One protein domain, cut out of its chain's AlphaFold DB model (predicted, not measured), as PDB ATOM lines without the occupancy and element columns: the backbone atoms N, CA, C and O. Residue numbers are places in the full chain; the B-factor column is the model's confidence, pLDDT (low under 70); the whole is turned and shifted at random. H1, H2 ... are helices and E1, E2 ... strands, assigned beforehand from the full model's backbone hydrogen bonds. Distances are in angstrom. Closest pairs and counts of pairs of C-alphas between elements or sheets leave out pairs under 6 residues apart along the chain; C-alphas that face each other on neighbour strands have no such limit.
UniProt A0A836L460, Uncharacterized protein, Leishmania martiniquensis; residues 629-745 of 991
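What this domain is: This is residues 629 to 745 of the 991 residues of an uncharacterized protein of Leishmania martiniquensis (UniProt A0A836L460). This model has little regular structure: a loop-built body with a small antiparallel hairpin, E1 and E2, near its middle, H1 toward one end, and H2 near E1, running out to an arm, residues 699 to 708, that sticks out. The 117 printed residues hold three named helices and two named strands, in the order H1, E1, E2, H2, H3; the class is mixed, with 33 residues in named elements. The whole is compact, radius of gyration of the C-alphas 14.7 A, spanning 47 by 30 by 25 A.

Where its parts are: Find E1, residues 661 to 664, 9.1 A, from C-alpha 661 at (20.273, -41.501, -21.002), and E2, residues 675 to 678, 9.9 A. H2, residues 686 to 701, runs 22.9 A to C-alpha 701 at (20.981, -51.797, -6.611). H1 is residues 641 to 644, 5.0 A; H3 is 718 to 722, 5.7 A.

How they stand to each other: In the hairpin, look at N 662 and O 677, 2.8 A. E1 and H2 are near each other, with 8 pairs of C-alphas within 10 A. H1, H2 and H3 are apart from one another. Every O i to N i+4 pair is within hydrogen-bond range in H2 and H3; H1 is too short for one.

The domain as a whole: The printed part has no cut; links H1 to E1 and H2 to H3 are long. Residues 703 to 709 and 744 to 745 are under 70 in pLDDT.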
ATOM      1  N   ASN A 629      15.814 -39.937 -40.362       84.31
ATOM      2  CA  ASN A 629      16.870 -39.000 -39.988       84.31
ATOM      3  C   ASN A 629      18.248 -39.371 -40.575       84.31
ATOM      4  O   ASN A 629      19.265 -38.844 -40.136       84.31
ATOM      5  N   SER A 630      18.340 -40.288 -41.546       82.56
ATOM      6  CA  SER A 630      19.623 -40.782 -42.074       82.56
ATOM      7  C   SER A 630      20.335 -39.780 -42.995       82.56
ATOM      8  O   SER A 630      20.314 -39.881 -44.225       82.56
ATOM      9  N   VAL A 631      21.003 -38.795 -42.400       77.62
ATOM     10  CA  VAL A 631      21.710 -37.725 -43.118       77.62
ATOM     11  C   VAL A 631      22.953 -38.249 -43.855       77.62
ATOM     12  O   VAL A 631      23.768 -38.974 -43.288       77.62
ATOM     13  N   THR A 632      23.156 -37.844 -45.114       77.19
ATOM     14  CA  THR A 632      24.451 -38.042 -45.791       77.19
ATOM     15  C   THR A 632      25.493 -37.069 -45.236       77.19
ATOM     16  O   THR A 632      25.167 -35.946 -44.857       77.19
ATOM     17  N   THR A 633      26.776 -37.437 -45.249       71.62
ATOM     18  CA  THR A 633      27.871 -36.568 -44.762       71.62
ATOM     19  C   THR A 633      27.933 -35.195 -45.447       71.62
ATOM     20  O   THR A 633      28.437 -34.239 -44.862       71.62
ATOM     21  N   THR A 634      27.396 -35.076 -46.665       74.94
ATOM     22  CA  THR A 634      27.226 -33.809 -47.390       74.94
ATOM     23  C   THR A 634      26.022 -32.998 -46.901       74.94
ATOM     24  O   THR A 634      26.148 -31.786 -46.724       74.94
ATOM     25  N   ALA A 635      24.877 -33.638 -46.634       77.56
ATOM     26  CA  ALA A 635      23.665 -32.973 -46.151       77.56
ATOM     27  C   ALA A 635      23.783 -32.489 -44.695       77.56
ATOM     28  O   ALA A 635      23.215 -31.452 -44.363       77.56
ATOM     29  N   VAL A 636      24.595 -33.150 -43.856       77.81
ATOM     30  CA  VAL A 636      24.885 -32.729 -42.467       77.81
ATOM     31  C   VAL A 636      25.293 -31.256 -42.380       77.81
ATOM     32  O   VAL A 636      24.871 -30.553 -41.471       77.81
ATOM     33  N   ARG A 637      26.088 -30.763 -43.340       78.62
ATOM     34  CA  ARG A 637      26.565 -29.368 -43.369       78.62
ATOM     35  C   ARG A 637      25.494 -28.343 -43.769       78.62
ATOM     36  O   ARG A 637      25.790 -27.152 -43.771       78.62
ATOM     37  N   ARG A 638      24.304 -28.794 -44.179       81.88
ATOM     38  CA  ARG A 638      23.175 -27.960 -44.628       81.88
ATOM     39  C   ARG A 638      21.959 -28.037 -43.702       81.88
ATOM     40  O   ARG A 638      21.116 -27.153 -43.781       81.88
ATOM     41  N   MET A 639      21.860 -29.072 -42.867       76.25
ATOM     42  CA  MET A 639      20.777 -29.208 -41.891       76.25
ATOM     43  C   MET A 639      20.907 -28.190 -40.762       76.25
ATOM     44  O   MET A 639      22.014 -27.796 -40.383       76.25
ATOM     45  N   ASN A 640      19.765 -27.772 -40.219       83.38
ATOM     46  CA  ASN A 640      19.741 -26.914 -39.042       83.38
ATOM     47  C   ASN A 640      20.058 -27.720 -37.764       83.38
ATOM     48  O   ASN A 640      20.253 -28.941 -37.782       83.38
ATOM     49  N   ARG A 641      20.169 -27.025 -36.631       81.12
ATOM     50  CA  ARG A 641      20.546 -27.650 -35.356       81.12
ATOM     51  C   ARG A 641      19.438 -28.565 -34.828       81.12
ATOM     52  O   ARG A 641      19.722 -29.530 -34.127       81.12
ATOM     53  N   GLU A 642      18.204 -28.252 -35.186       81.44
ATOM     54  CA  GLU A 642      16.970 -28.893 -34.761       81.44
ATOM     55  C   GLU A 642      16.806 -30.257 -35.452       81.44
ATOM     56  O   GLU A 642      16.505 -31.247 -34.797       81.44
ATOM     57  N   GLU A 643      17.120 -30.354 -36.746       78.81
ATOM     58  CA  GLU A 643      17.198 -31.616 -37.494       78.81
ATOM     59  C   GLU A 643      18.349 -32.503 -37.006       78.81
ATOM     60  O   GLU A 643      18.192 -33.716 -36.871       78.81
ATOM     61  N   LEU A 644      19.499 -31.906 -36.681       79.06
ATOM     62  CA  LEU A 644      20.653 -32.634 -36.143       79.06
ATOM     63  C   LEU A 644      20.467 -33.080 -34.681       79.06
ATOM     64  O   LEU A 644      21.191 -33.969 -34.232       79.06
ATOM     65  N   ALA A 645      19.494 -32.522 -33.953       77.88
ATOM     66  CA  ALA A 645      19.072 -33.031 -32.646       77.88
ATOM     67  C   ALA A 645      18.247 -34.332 -32.750       77.88
ATOM     68  O   ALA A 645      18.107 -35.036 -31.751       77.88
ATOM     69  N   GLY A 646      17.760 -34.676 -33.949       73.12
ATOM     70  CA  GLY A 646      16.918 -35.842 -34.207       73.12
ATOM     71  C   GLY A 646      15.473 -35.677 -33.729       73.12
ATOM     72  O   GLY A 646      15.057 -34.612 -33.282       73.12
ATOM     73  N   GLY A 647      14.706 -36.765 -33.812       71.94
ATOM     74  CA  GLY A 647      13.349 -36.834 -33.252       71.94
ATOM     75  C   GLY A 647      12.196 -36.698 -34.251       71.94
ATOM     76  O   GLY A 647      11.046 -36.732 -33.825       71.94
ATOM     77  N   ARG A 648      12.450 -36.623 -35.569       83.00
ATOM     78  CA  ARG A 648      11.401 -36.972 -36.547       83.00
ATOM     79  C   ARG A 648      11.187 -38.487 -36.504       83.00
ATOM     80  O   ARG A 648      12.156 -39.238 -36.596       83.00
ATOM     81  N   ASN A 649       9.942 -38.903 -36.324       89.81
ATOM     82  CA  ASN A 649       9.500 -40.296 -36.259       89.81
ATOM     83  C   ASN A 649       8.133 -40.386 -36.950       89.81
ATOM     84  O   ASN A 649       7.144 -40.762 -36.336       89.81
ATOM     85  N   THR A 650       8.053 -39.918 -38.196       87.69
ATOM     86  CA  THR A 650       6.806 -39.816 -38.975       87.69
ATOM     87  C   THR A 650       6.259 -41.176 -39.426       87.69
ATOM     88  O   THR A 650       5.156 -41.257 -39.957       87.69
ATOM     89  N   LEU A 651       7.019 -42.250 -39.191       86.88
ATOM     90  CA  LEU A 651       6.575 -43.644 -39.265       86.88
ATOM     91  C   LEU A 651       6.056 -44.198 -37.919       86.88
ATOM     92  O   LEU A 651       5.758 -45.389 -37.845       86.88
ATOM     93  N   ASP A 652       5.961 -43.362 -36.877       91.56
ATOM     94  CA  ASP A 652       5.406 -43.662 -35.545       91.56
ATOM     95  C   ASP A 652       5.961 -44.945 -34.888       91.56
ATOM     96  O   ASP A 652       5.270 -45.653 -34.153       91.56
ATOM     97  N   TYR A 653       7.243 -45.256 -35.124       93.44
ATOM     98  CA  TYR A 653       7.888 -46.415 -34.503       93.44
ATOM     99  C   TYR A 653       7.895 -46.282 -32.969       93.44
ATOM    100  O   TYR A 653       8.185 -45.196 -32.458       93.44
ATOM    101  N   PRO A 654       7.662 -47.374 -32.214       95.00
ATOM    102  CA  PRO A 654       7.682 -47.326 -30.757       95.00
ATOM    103  C   PRO A 654       9.069 -46.923 -30.245       95.00
ATOM    104  O   PRO A 654      10.080 -47.510 -30.639       95.00
ATOM    105  N   THR A 655       9.114 -45.944 -29.344       96.31
ATOM    106  CA  THR A 655      10.327 -45.504 -28.642       96.31
ATOM    107  C   THR A 655      10.373 -46.029 -27.209       96.31
ATOM    108  O   THR A 655       9.360 -46.443 -26.637       96.31
ATOM    109  N   MET A 656      11.566 -46.026 -26.614       96.56
ATOM    110  CA  MET A 656      11.738 -46.345 -25.197       96.56
ATOM    111  C   MET A 656      11.102 -45.245 -24.331       96.56
ATOM    112  O   MET A 656      11.156 -44.064 -24.675       96.56
ATOM    113  N   GLY A 657      10.550 -45.615 -23.172       94.81
ATOM    114  CA  GLY A 657       9.967 -44.647 -22.234       94.81
ATOM    115  C   GLY A 657      10.974 -43.570 -21.786       94.81
ATOM    116  O   GLY A 657      12.166 -43.872 -21.659       94.81
ATOM    117  N   PRO A 658      10.538 -42.318 -21.549       94.62
ATOM    118  CA  PRO A 658      11.423 -41.209 -21.189       94.62
ATOM    119  C   PRO A 658      12.071 -41.401 -19.810       94.62
ATOM    120  O   PRO A 658      11.551 -42.114 -18.954       94.62
ATOM    121  N   GLY A 659      13.183 -40.701 -19.569       91.50
ATOM    122  CA  GLY A 659      13.831 -40.651 -18.250       91.50
ATOM    123  C   GLY A 659      15.095 -41.502 -18.093       91.50
ATOM    124  O   GLY A 659      15.539 -41.714 -16.968       91.50
ATOM    125  N   MET A 660      15.710 -41.964 -19.184       92.06
ATOM    126  CA  MET A 660      17.060 -42.537 -19.161       92.06
ATOM    127  C   MET A 660      17.951 -41.909 -20.239       92.06
ATOM    128  O   MET A 660      17.469 -41.414 -21.257       92.06
ATOM    129  N   ILE A 661      19.267 -41.935 -20.023       93.38
ATOM    130  CA  ILE A 661      20.273 -41.501 -21.002       93.38
ATOM    131  C   ILE A 661      21.184 -42.691 -21.299       93.38
ATOM    132  O   ILE A 661      21.706 -43.335 -20.395       93.38
ATOM    133  N   PHE A 662      21.355 -42.991 -22.581       94.50
ATOM    134  CA  PHE A 662      22.156 -44.094 -23.087       94.50
ATOM    135  C   PHE A 662      23.483 -43.552 -23.625       94.50
ATOM    136  O   PHE A 662      23.499 -42.637 -24.449       94.50
ATOM    137  N   ALA A 663      24.593 -44.159 -23.205       94.38
ATOM    138  CA  ALA A 663      25.925 -43.922 -23.761       94.38
ATOM    139  C   ALA A 663      26.169 -44.869 -24.950       94.38
ATOM    140  O   ALA A 663      26.788 -45.924 -24.810       94.38
ATOM    141  N   VAL A 664      25.630 -44.519 -26.121       94.62
ATOM    142  CA  VAL A 664      25.635 -45.383 -27.311       94.62
ATOM    143  C   VAL A 664      26.932 -45.210 -28.094       94.62
ATOM    144  O   VAL A 664      27.264 -44.121 -28.556       94.62
ATOM    145  N   TYR A 665      27.680 -46.294 -28.279       94.06
ATOM    146  CA  TYR A 665      28.934 -46.269 -29.025       94.06
ATOM    147  C   TYR A 665      28.703 -46.351 -30.548       94.06
ATOM    148  O   TYR A 665      27.860 -47.130 -31.016       94.06
ATOM    149  N   PRO A 666      29.472 -45.592 -31.349       92.75
ATOM    150  CA  PRO A 666      29.496 -45.697 -32.806       92.75
ATOM    151  C   PRO A 666      29.697 -47.132 -33.335       92.75
ATOM    152  O   PRO A 666      30.387 -47.943 -32.704       92.75
ATOM    153  N   PRO A 667      29.150 -47.474 -34.520       91.12
ATOM    154  CA  PRO A 667      29.334 -48.803 -35.090       91.12
ATOM    155  C   PRO A 667      30.815 -49.075 -35.385       91.12
ATOM    156  O   PRO A 667      31.510 -48.238 -35.957       91.12
ATOM    157  N   ASN A 668      31.281 -50.273 -35.029       87.00
ATOM    158  CA  ASN A 668      32.630 -50.791 -35.304       87.00
ATOM    159  C   ASN A 668      33.820 -49.976 -34.741       87.00
ATOM    160  O   ASN A 668      34.960 -50.273 -35.087       87.00
ATOM    161  N   GLN A 669      33.605 -49.004 -33.845       85.69
ATOM    162  CA  GLN A 669      34.678 -48.174 -33.271       85.69
ATOM    163  C   GLN A 669      34.820 -48.424 -31.761       85.69
ATOM    164  O   GLN A 669      34.121 -47.848 -30.936       85.69
ATOM    165  N   LEU A 670      35.745 -49.315 -31.385       79.81
ATOM    166  CA  LEU A 670      35.975 -49.722 -29.986       79.81
ATOM    167  C   LEU A 670      36.378 -48.559 -29.059       79.81
ATOM    168  O   LEU A 670      35.981 -48.544 -27.889       79.81
ATOM    169  N   ASN A 671      37.130 -47.597 -29.600       86.94
ATOM    170  CA  ASN A 671      37.802 -46.529 -28.851       86.94
ATOM    171  C   ASN A 671      37.206 -45.132 -29.124       86.94
ATOM    172  O   ASN A 671      37.814 -44.126 -28.774       86.94
ATOM    173  N   SER A 672      36.042 -45.045 -29.777       88.38
ATOM    174  CA  SER A 672      35.326 -43.775 -29.952       88.38
ATOM    175  C   SER A 672      34.547 -43.398 -28.691       88.38
ATOM    176  O   SER A 672      34.034 -44.279 -27.995       88.38
ATOM    177  N   SER A 673      34.384 -42.099 -28.439       89.94
ATOM    178  CA  SER A 673      33.464 -41.600 -27.414       89.94
ATOM    179  C   SER A 673      32.008 -41.982 -27.739       89.94
ATOM    180  O   SER A 673      31.636 -42.051 -28.916       89.94
ATOM    181  N   PRO A 674      31.172 -42.260 -26.722       93.12
ATOM    182  CA  PRO A 674      29.759 -42.542 -26.938       93.12
ATOM    183  C   PRO A 674      28.990 -41.267 -27.316       93.12
ATOM    184  O   PRO A 674      29.300 -40.163 -26.859       93.12
ATOM    185  N   GLN A 675      27.939 -41.421 -28.118       91.62
ATOM    186  CA  GLN A 675      26.886 -40.420 -28.239       91.62
ATOM    187  C   GLN A 675      25.938 -40.585 -27.045       91.62
ATOM    188  O   GLN A 675      25.529 -41.700 -26.721       91.62
ATOM    189  N   LEU A 676      25.610 -39.482 -26.373       93.00
ATOM    190  CA  LEU A 676      24.675 -39.475 -25.250       93.00
ATOM    191  C   LEU A 676      23.276 -39.154 -25.776       93.00
ATOM    192  O   LEU A 676      23.050 -38.091 -26.353       93.00
ATOM    193  N   ILE A 677      22.366 -40.117 -25.631       93.81
ATOM    194  CA  ILE A 677      21.064 -40.140 -26.303       93.81
ATOM    195  C   ILE A 677      19.990 -40.412 -25.258       93.81
ATOM    196  O   ILE A 677      20.127 -41.337 -24.459       93.81
ATOM    197  N   ARG A 678      18.927 -39.609 -25.239       94.31
ATOM    198  CA  ARG A 678      17.804 -39.832 -24.324       94.31
ATOM    199  C   ARG A 678      16.956 -41.014 -24.787       94.31
ATOM    200  O   ARG A 678      16.855 -41.259 -25.988       94.31
ATOM    201  N   SER A 679      16.344 -41.730 -23.851       95.50
ATOM    202  CA  SER A 679      15.560 -42.930 -24.142       95.50
ATOM    203  C   SER A 679      14.391 -42.658 -25.090       95.50
ATOM    204  O   SER A 679      14.208 -43.422 -26.033       95.50
ATOM    205  N   GLU A 680      13.704 -41.520 -24.966       95.06
ATOM    206  CA  GLU A 680      12.611 -41.141 -25.873       95.06
ATOM    207  C   GLU A 680      13.040 -40.918 -27.343       95.06
ATOM    208  O   GLU A 680      12.191 -40.830 -28.226       95.06
ATOM    209  N   LEU A 681      14.351 -40.863 -27.626       95.31
ATOM    210  CA  LEU A 681      14.933 -40.751 -28.974       95.31
ATOM    211  C   LEU A 681      15.524 -42.079 -29.492       95.31
ATOM    212  O   LEU A 681      16.183 -42.105 -30.536       95.31
ATOM    213  N   ILE A 682      15.301 -43.185 -28.778       96.06
ATOM    214  CA  ILE A 682      15.725 -44.542 -29.142       96.06
ATOM    215  C   ILE A 682      14.489 -45.374 -29.478       96.06
ATOM    216  O   ILE A 682      13.556 -45.448 -28.681       96.06
ATOM    217  N   LEU A 683      14.498 -46.029 -30.642       96.75
ATOM    218  CA  LEU A 683      13.440 -46.975 -31.004       96.75
ATOM    219  C   LEU A 683      13.560 -48.246 -30.159       96.75
ATOM    220  O   LEU A 683      14.665 -48.738 -29.911       96.75
ATOM    221  N   THR A 684      12.421 -48.815 -29.786       96.75
ATOM    222  CA  THR A 684      12.327 -50.060 -29.027       96.75
ATOM    223  C   THR A 684      12.827 -51.227 -29.877       96.75
ATOM    224  O   THR A 684      12.143 -51.724 -30.771       96.75
ATOM    225  N   THR A 685      14.057 -51.663 -29.602       97.25
ATOM    226  CA  THR A 685      14.670 -52.869 -30.174       97.25
ATOM    227  C   THR A 685      15.089 -53.834 -29.068       97.25
ATOM    228  O   THR A 685      15.275 -53.425 -27.920       97.25
ATOM    229  N   ALA A 686      15.296 -55.110 -29.394       96.62
ATOM    230  CA  ALA A 686      15.795 -56.120 -28.464       96.62
ATOM    231  C   ALA A 686      17.088 -55.663 -27.764       96.62
ATOM    232  O   ALA A 686      17.214 -55.803 -26.550       96.62
ATOM    233  N   GLY A 687      18.007 -55.028 -28.500       96.12
ATOM    234  CA  GLY A 687      19.229 -54.443 -27.944       96.12
ATOM    235  C   GLY A 687      18.973 -53.245 -27.026       96.12
ATOM    236  O   GLY A 687      19.624 -53.124 -25.987       96.12
ATOM    237  N   ALA A 688      18.010 -52.379 -27.361       96.69
ATOM    238  CA  ALA A 688      17.616 -51.261 -26.503       96.69
ATOM    239  C   ALA A 688      16.964 -51.749 -25.199       96.69
ATOM    240  O   ALA A 688      17.345 -51.287 -24.125       96.69
ATOM    241  N   MET A 689      16.076 -52.745 -25.273       96.81
ATOM    242  CA  MET A 689      15.430 -53.374 -24.116       96.81
ATOM    243  C   MET A 689      16.429 -54.123 -23.225       96.81
ATOM    244  O   MET A 689      16.407 -53.946 -22.011       96.81
ATOM    245  N   GLN A 690      17.350 -54.904 -23.802       95.69
ATOM    246  CA  GLN A 690      18.423 -55.580 -23.058       95.69
ATOM    247  C   GLN A 690      19.332 -54.570 -22.338       95.69
ATOM    248  O   GLN A 690      19.640 -54.738 -21.159       95.69
ATOM    249  N   THR A 691      19.705 -53.483 -23.022       94.69
ATOM    250  CA  THR A 691      20.508 -52.396 -22.439       94.69
ATOM    251  C   THR A 691      19.748 -51.687 -21.315       94.69
ATOM    252  O   THR A 691      20.302 -51.495 -20.237       94.69
ATOM    253  N   TYR A 692      18.472 -51.349 -21.528       94.69
ATOM    254  CA  TYR A 692      17.598 -50.743 -20.518       94.69
ATOM    255  C   TYR A 692      17.507 -51.619 -19.265       94.69
ATOM    256  O   TYR A 692      17.704 -51.118 -18.166       94.69
ATOM    257  N   GLN A 693      17.278 -52.927 -19.429       94.38
ATOM    258  CA  GLN A 693      17.159 -53.877 -18.319       94.38
ATOM    259  C   GLN A 693      18.458 -54.047 -17.522       94.38
ATOM    260  O   GLN A 693      18.386 -54.237 -16.309       94.38
ATOM    261  N   ALA A 694      19.629 -53.986 -18.164       91.44
ATOM    262  CA  ALA A 694      20.911 -53.965 -17.458       91.44
ATOM    263  C   ALA A 694      21.048 -52.669 -16.641       91.44
ATOM    264  O   ALA A 694      21.083 -52.705 -15.411       91.44
ATOM    265  N   LEU A 695      20.977 -51.525 -17.325       89.12
ATOM    266  CA  LEU A 695      21.123 -50.193 -16.740       89.12
ATOM    267  C   LEU A 695      20.137 -49.927 -15.585       89.12
ATOM    268  O   LEU A 695      20.523 -49.385 -14.548       89.12
ATOM    269  N   SER A 696      18.870 -50.331 -15.715       90.62
ATOM    270  CA  SER A 696      17.868 -50.142 -14.660       90.62
ATOM    271  C   SER A 696      18.141 -51.006 -13.424       90.62
ATOM    272  O   SER A 696      17.885 -50.560 -12.308       90.62
ATOM    273  N   ARG A 697      18.690 -52.221 -13.587       89.25
ATOM    274  CA  ARG A 697      19.085 -53.070 -12.445       89.25
ATOM    275  C   ARG A 697      20.215 -52.417 -11.659       89.25
ATOM    276  O   ARG A 697      20.114 -52.327 -10.436       89.25
ATOM    277  N   ASP A 698      21.225 -51.904 -12.353       85.31
ATOM    278  CA  ASP A 698      22.368 -51.230 -11.730       85.31
ATOM    279  C   ASP A 698      21.926 -49.960 -10.982       85.31
ATOM    280  O   ASP A 698      22.327 -49.741  -9.838       85.31
ATOM    281  N   ALA A 699      20.991 -49.188 -11.554       85.19
ATOM    282  CA  ALA A 699      20.375 -48.047 -10.875       85.19
ATOM    283  C   ALA A 699      19.615 -48.446  -9.592       85.19
ATOM    284  O   ALA A 699      19.743 -47.771  -8.571       85.19
ATOM    285  N   THR A 700      18.849 -49.548  -9.607       86.56
ATOM    286  CA  THR A 700      18.082 -50.000  -8.422       86.56
ATOM    287  C   THR A 700      18.934 -50.591  -7.302       86.56
ATOM    288  O   THR A 700      18.529 -50.532  -6.143       86.56
ATOM    289  N   ARG A 701      20.101 -51.168  -7.613       84.19
ATOM    290  CA  ARG A 701      20.981 -51.797  -6.611       84.19
ATOM    291  C   ARG A 701      21.827 -50.792  -5.831       84.19
ATOM    292  O   ARG A 701      22.341 -51.140  -4.773       84.19
ATOM    293  N   GLY A 702      21.948 -49.562  -6.333       74.44
ATOM    294  CA  GLY A 702      22.885 -48.571  -5.819       74.44
ATOM    295  C   GLY A 702      24.339 -48.925  -6.154       74.44
ATOM    296  O   GLY A 702      24.671 -50.051  -6.515       74.44
ATOM    297  N   ALA A 703      25.244 -47.955  -6.011       67.88
ATOM    298  CA  ALA A 703      26.662 -48.116  -6.357       67.88
ATOM    299  C   ALA A 703      27.471 -48.978  -5.352       67.88
ATOM    300  O   ALA A 703      28.694 -48.855  -5.257       67.88
ATOM    301  N   THR A 704      26.814 -49.835  -4.564       65.38
ATOM    302  CA  THR A 704      27.435 -50.627  -3.495       65.38
ATOM    303  C   THR A 704      28.168 -51.852  -4.043       65.38
ATOM    304  O   THR A 704      27.652 -52.965  -4.037       65.38
ATOM    305  N   HIS A 705      29.418 -51.615  -4.441       49.78
ATOM    306  CA  HIS A 705      30.496 -52.587  -4.645       49.78
ATOM    307  C   HIS A 705      30.325 -53.659  -5.739       49.78
ATOM    308  O   HIS A 705      29.843 -54.764  -5.514       49.78
ATOM    309  N   SER A 706      30.997 -53.387  -6.863       57.28
ATOM    310  CA  SER A 706      32.112 -54.224  -7.354       57.28
ATOM    311  C   SER A 706      31.848 -55.700  -7.692       57.28
ATOM    312  O   SER A 706      32.803 -56.458  -7.862       57.28
ATOM    313  N   THR A 707      30.595 -56.123  -7.846       64.38
ATOM    314  CA  THR A 707      30.305 -57.350  -8.599       64.38
ATOM    315  C   THR A 707      30.566 -57.042 -10.073       64.38
ATOM    316  O   THR A 707      30.133 -55.993 -10.550       64.38
ATOM    317  N   GLU A 708      31.280 -57.910 -10.790       68.69
ATOM    318  CA  GLU A 708      31.696 -57.675 -12.180       68.69
ATOM    319  C   GLU A 708      30.512 -57.817 -13.158       68.69
ATOM    320  O   GLU A 708      30.377 -58.793 -13.894       68.69
ATOM    321  N   VAL A 709      29.607 -56.833 -13.137       64.19
ATOM    322  CA  VAL A 709      28.530 -56.708 -14.122       64.19
ATOM    323  C   VAL A 709      29.179 -56.514 -15.486       64.19
ATOM    324  O   VAL A 709      29.909 -55.549 -15.714       64.19
ATOM    325  N   THR A 710      28.932 -57.456 -16.393       73.94
ATOM    326  CA  THR A 710      29.535 -57.461 -17.724       73.94
ATOM    327  C   THR A 710      29.046 -56.236 -18.488       73.94
ATOM    328  O   THR A 710      27.894 -56.192 -18.917       73.94
ATOM    329  N   ILE A 711      29.905 -55.219 -18.612       71.00
ATOM    330  CA  ILE A 711      29.522 -53.886 -19.091       71.00
ATOM    331  C   ILE A 711      28.984 -53.979 -20.522       71.00
ATOM    332  O   ILE A 711      29.739 -54.031 -21.501       71.00
ATOM    333  N   VAL A 712      27.658 -53.959 -20.648       83.75
ATOM    334  CA  VAL A 712      26.969 -53.858 -21.932       83.75
ATOM    335  C   VAL A 712      27.283 -52.477 -22.488       83.75
ATOM    336  O   VAL A 712      26.738 -51.476 -22.039       83.75
ATOM    337  N   ARG A 713      28.195 -52.410 -23.463       92.00
ATOM    338  CA  ARG A 713      28.509 -51.187 -24.216       92.00
ATOM    339  C   ARG A 713      27.579 -51.118 -25.435       92.00
ATOM    340  O   ARG A 713      27.955 -51.664 -26.480       92.00
ATOM    341  N   PRO A 714      26.378 -50.507 -25.336       94.88
ATOM    342  CA  PRO A 714      25.411 -50.497 -26.430       94.88
ATOM    343  C   PRO A 714      26.008 -49.826 -27.662       94.88
ATOM    344  O   PRO A 714      26.736 -48.840 -27.548       94.88
ATOM    345  N   ARG A 715      25.696 -50.342 -28.853       95.19
ATOM    346  CA  ARG A 715      26.185 -49.780 -30.119       95.19
ATOM    347  C   ARG A 715      25.046 -49.427 -31.052       95.19
ATOM    348  O   ARG A 715      24.040 -50.134 -31.098       95.19
ATOM    349  N   HIS A 716      25.241 -48.378 -31.843       95.38
ATOM    350  CA  HIS A 716      24.348 -48.063 -32.951       95.38
ATOM    351  C   HIS A 716      24.315 -49.207 -33.974       95.38
ATOM    352  O   HIS A 716      25.349 -49.775 -34.335       95.38
ATOM    353  N   CYS A 717      23.133 -49.491 -34.515       96.19
ATOM    354  CA  CYS A 717      22.976 -50.415 -35.629       96.19
ATOM    355  C   CYS A 717      23.591 -49.834 -36.912       96.19
ATOM    356  O   CYS A 717      23.110 -48.833 -37.451       96.19
ATOM    357  N   ALA A 718      24.630 -50.492 -37.439       93.69
ATOM    358  CA  ALA A 718      25.297 -50.092 -38.681       93.69
ATOM    359  C   ALA A 718      24.344 -50.074 -39.890       93.69
ATOM    360  O   ALA A 718      24.477 -49.227 -40.772       93.69
ATOM    361  N   HIS A 719      23.362 -50.982 -39.931       93.25
ATOM    362  CA  HIS A 719      22.344 -51.001 -40.982       93.25
ATOM    363  C   HIS A 719      21.413 -49.786 -40.870       93.25
ATOM    364  O   HIS A 719      21.313 -49.014 -41.824       93.25
ATOM    365  N   PHE A 720      20.831 -49.543 -39.693       93.62
ATOM    366  CA  PHE A 720      19.931 -48.408 -39.473       93.62
ATOM    367  C   PHE A 720      20.611 -47.057 -39.757       93.62
ATOM    368  O   PHE A 720      20.043 -46.212 -40.446       93.62
ATOM    369  N   GLN A 721      21.850 -46.860 -39.291       90.31
ATOM    370  CA  GLN A 721      22.587 -45.609 -39.515       90.31
ATOM    371  C   GLN A 721      23.077 -45.452 -40.967       90.31
ATOM    372  O   GLN A 721      22.851 -44.404 -41.563       90.31
ATOM    373  N   PHE A 722      23.707 -46.471 -41.573       87.44
ATOM    374  CA  PHE A 722      24.383 -46.308 -42.876       87.44
ATOM    375  C   PHE A 722      23.599 -46.828 -44.091       87.44
ATOM    376  O   PHE A 722      23.714 -46.256 -45.172       87.44
ATOM    377  N   LYS A 723      22.791 -47.892 -43.953       87.50
ATOM    378  CA  LYS A 723      21.916 -48.410 -45.032       87.50
ATOM    379  C   LYS A 723      20.527 -47.748 -45.044       87.50
ATOM    380  O   LYS A 723      19.700 -48.088 -45.892       87.50
ATOM    381  N   ARG A 724      20.271 -46.814 -44.117       89.75
ATOM    382  CA  ARG A 724      18.987 -46.119 -43.887       89.75
ATOM    383  C   ARG A 724      17.816 -47.038 -43.489       89.75
ATOM    384  O   ARG A 724      16.676 -46.590 -43.454       89.75
ATOM    385  N   MET A 725      18.077 -48.315 -43.212       92.31
ATOM    386  CA  MET A 725      17.072 -49.307 -42.820       92.31
ATOM    387  C   MET A 725      17.712 -50.440 -42.016       92.31
ATOM    388  O   MET A 725      18.904 -50.711 -42.169       92.31
ATOM    389  N   CYS A 726      16.919 -51.161 -41.235       94.75
ATOM    390  CA  CYS A 726      17.323 -52.420 -40.625       94.75
ATOM    391  C   CYS A 726      16.163 -53.424 -40.657       94.75
ATOM    392  O   CYS A 726      15.161 -53.224 -39.972       94.75
ATOM    393  N   ASN A 727      16.338 -54.511 -41.413       92.94
ATOM    394  CA  ASN A 727      15.350 -55.583 -41.608       92.94
ATOM    395  C   ASN A 727      15.001 -56.343 -40.323       92.94
ATOM    396  O   ASN A 727      13.986 -57.017 -40.273       92.94
ATOM    397  N   LEU A 728      15.848 -56.258 -39.291       91.94
ATOM    398  CA  LEU A 728      15.553 -56.846 -37.986       91.94
ATOM    399  C   LEU A 728      14.561 -55.988 -37.182       91.94
ATOM    400  O   LEU A 728      13.918 -56.515 -36.281       91.94
ATOM    401  N   GLY A 729      14.471 -54.681 -37.461       92.56
ATOM    402  CA  GLY A 729      13.615 -53.729 -36.743       92.56
ATOM    403  C   GLY A 729      13.666 -53.881 -35.226       92.56
ATOM    404  O   GLY A 729      14.723 -53.702 -34.613       92.56
ATOM    405  N   THR A 730      12.524 -54.238 -34.640       93.44
ATOM    406  CA  THR A 730      12.335 -54.523 -33.210       93.44
ATOM    407  C   THR A 730      13.194 -55.684 -32.701       93.44
ATOM    408  O   THR A 730      13.676 -55.627 -31.575       93.44
ATOM    409  N   SER A 731      13.494 -56.699 -33.515       95.12
ATOM    410  CA  SER A 731      14.378 -57.818 -33.133       95.12
ATOM    411  C   SER A 731      15.876 -57.471 -33.139       95.12
ATOM    412  O   SER A 731      16.712 -58.304 -32.796       95.12
ATOM    413  N   CYS A 732      16.268 -56.245 -33.511       96.69
ATOM    414  CA  CYS A 732      17.684 -55.898 -33.615       96.69
ATOM    415  C   CYS A 732      18.381 -55.815 -32.243       96.69
ATOM    416  O   CYS A 732      18.017 -55.002 -31.394       96.69
ATOM    417  N   HIS A 733      19.473 -56.563 -32.058       96.56
ATOM    418  CA  HIS A 733      20.344 -56.484 -30.870       96.56
ATOM    419  C   HIS A 733      21.211 -55.207 -30.788       96.56
ATOM    420  O   HIS A 733      22.059 -55.081 -29.908       96.56
ATOM    421  N   PHE A 734      20.999 -54.239 -31.682       96.88
ATOM    422  CA  PHE A 734      21.695 -52.952 -31.700       96.88
ATOM    423  C   PHE A 734      20.713 -51.786 -31.535       96.88
ATOM    424  O   PHE A 734      19.522 -51.900 -31.827       96.88
ATOM    425  N   ILE A 735      21.225 -50.635 -31.095       97.06
ATOM    426  CA  ILE A 735      20.424 -49.433 -30.858       97.06
ATOM    427  C   ILE A 735      20.049 -48.772 -32.187       97.06
ATOM    428  O   ILE A 735      20.916 -48.441 -33.006       97.06
ATOM    429  N   HIS A 736      18.756 -48.530 -32.385       96.88
ATOM    430  CA  HIS A 736      18.244 -47.637 -33.422       96.88
ATOM    431  C   HIS A 736      17.940 -46.287 -32.757       96.88
ATOM    432  O   HIS A 736      17.237 -46.234 -31.755       96.88
ATOM    433  N   SER A 737      18.512 -45.206 -33.285       95.44
ATOM    434  CA  SER A 737      18.453 -43.860 -32.697       95.44
ATOM    435  C   SER A 737      17.892 -42.886 -33.717       95.44
ATOM    436  O   SER A 737      18.407 -42.831 -34.835       95.44
ATOM    437  N   LEU A 738      16.902 -42.094 -33.307       93.69
ATOM    438  CA  LEU A 738      16.341 -40.994 -34.090       93.69
ATOM    439  C   LEU A 738      17.321 -39.818 -34.233       93.69
ATOM    440  O   LEU A 738      17.160 -39.002 -35.137       93.69
ATOM    441  N   ILE A 739      18.351 -39.738 -33.383       91.25
ATOM    442  CA  ILE A 739      19.489 -38.838 -33.605       91.25
ATOM    443  C   ILE A 739      20.421 -39.463 -34.660       91.25
ATOM    444  O   ILE A 739      20.823 -40.626 -34.488       91.25
ATOM    445  N   PRO A 740      20.795 -38.731 -35.728       86.31
ATOM    446  CA  PRO A 740      21.762 -39.211 -36.709       86.31
ATOM    447  C   PRO A 740      23.164 -39.360 -36.115       86.31
ATOM    448  O   PRO A 740      23.671 -38.467 -35.432       86.31
ATOM    449  N   PHE A 741      23.844 -40.461 -36.445       85.12
ATOM    450  CA  PHE A 741      25.257 -40.609 -36.114       85.12
ATOM    451  C   PHE A 741      26.143 -39.873 -37.132       85.12
ATOM    452  O   PHE A 741      26.416 -40.367 -38.229       85.12
ATOM    453  N   VAL A 742      26.643 -38.697 -36.746       79.75
ATOM    454  CA  VAL A 742      27.569 -37.897 -37.561       79.75
ATOM    455  C   VAL A 742      29.015 -38.124 -37.117       79.75
ATOM    456  O   VAL A 742      29.504 -37.519 -36.164       79.75
ATOM    457  N   GLN A 743      29.746 -38.968 -37.847       73.06
ATOM    458  CA  GLN A 743      31.165 -39.196 -37.573       73.06
ATOM    459  C   GLN A 743      31.978 -37.896 -37.738       73.06
ATOM    460  O   GLN A 743      32.053 -37.336 -38.829       73.06
ATOM    461  N   GLY A 744      32.629 -37.451 -36.660       67.31
ATOM    462  CA  GLY A 744      33.526 -36.287 -36.661       67.31
ATOM    463  C   GLY A 744      32.869 -34.942 -36.334       67.31
ATOM    464  O   GLY A 744      33.592 -33.979 -36.102       67.31
ATOM    465  N   MET A 745      31.538 -34.863 -36.235       61.06
ATOM    466  CA  MET A 745      30.868 -33.728 -35.591       61.06
ATOM    467  C   MET A 745      30.255 -34.218 -34.288       61.06
ATOM    468  O   MET A 745      29.208 -34.860 -34.291       61.06
TER     469      MET A 745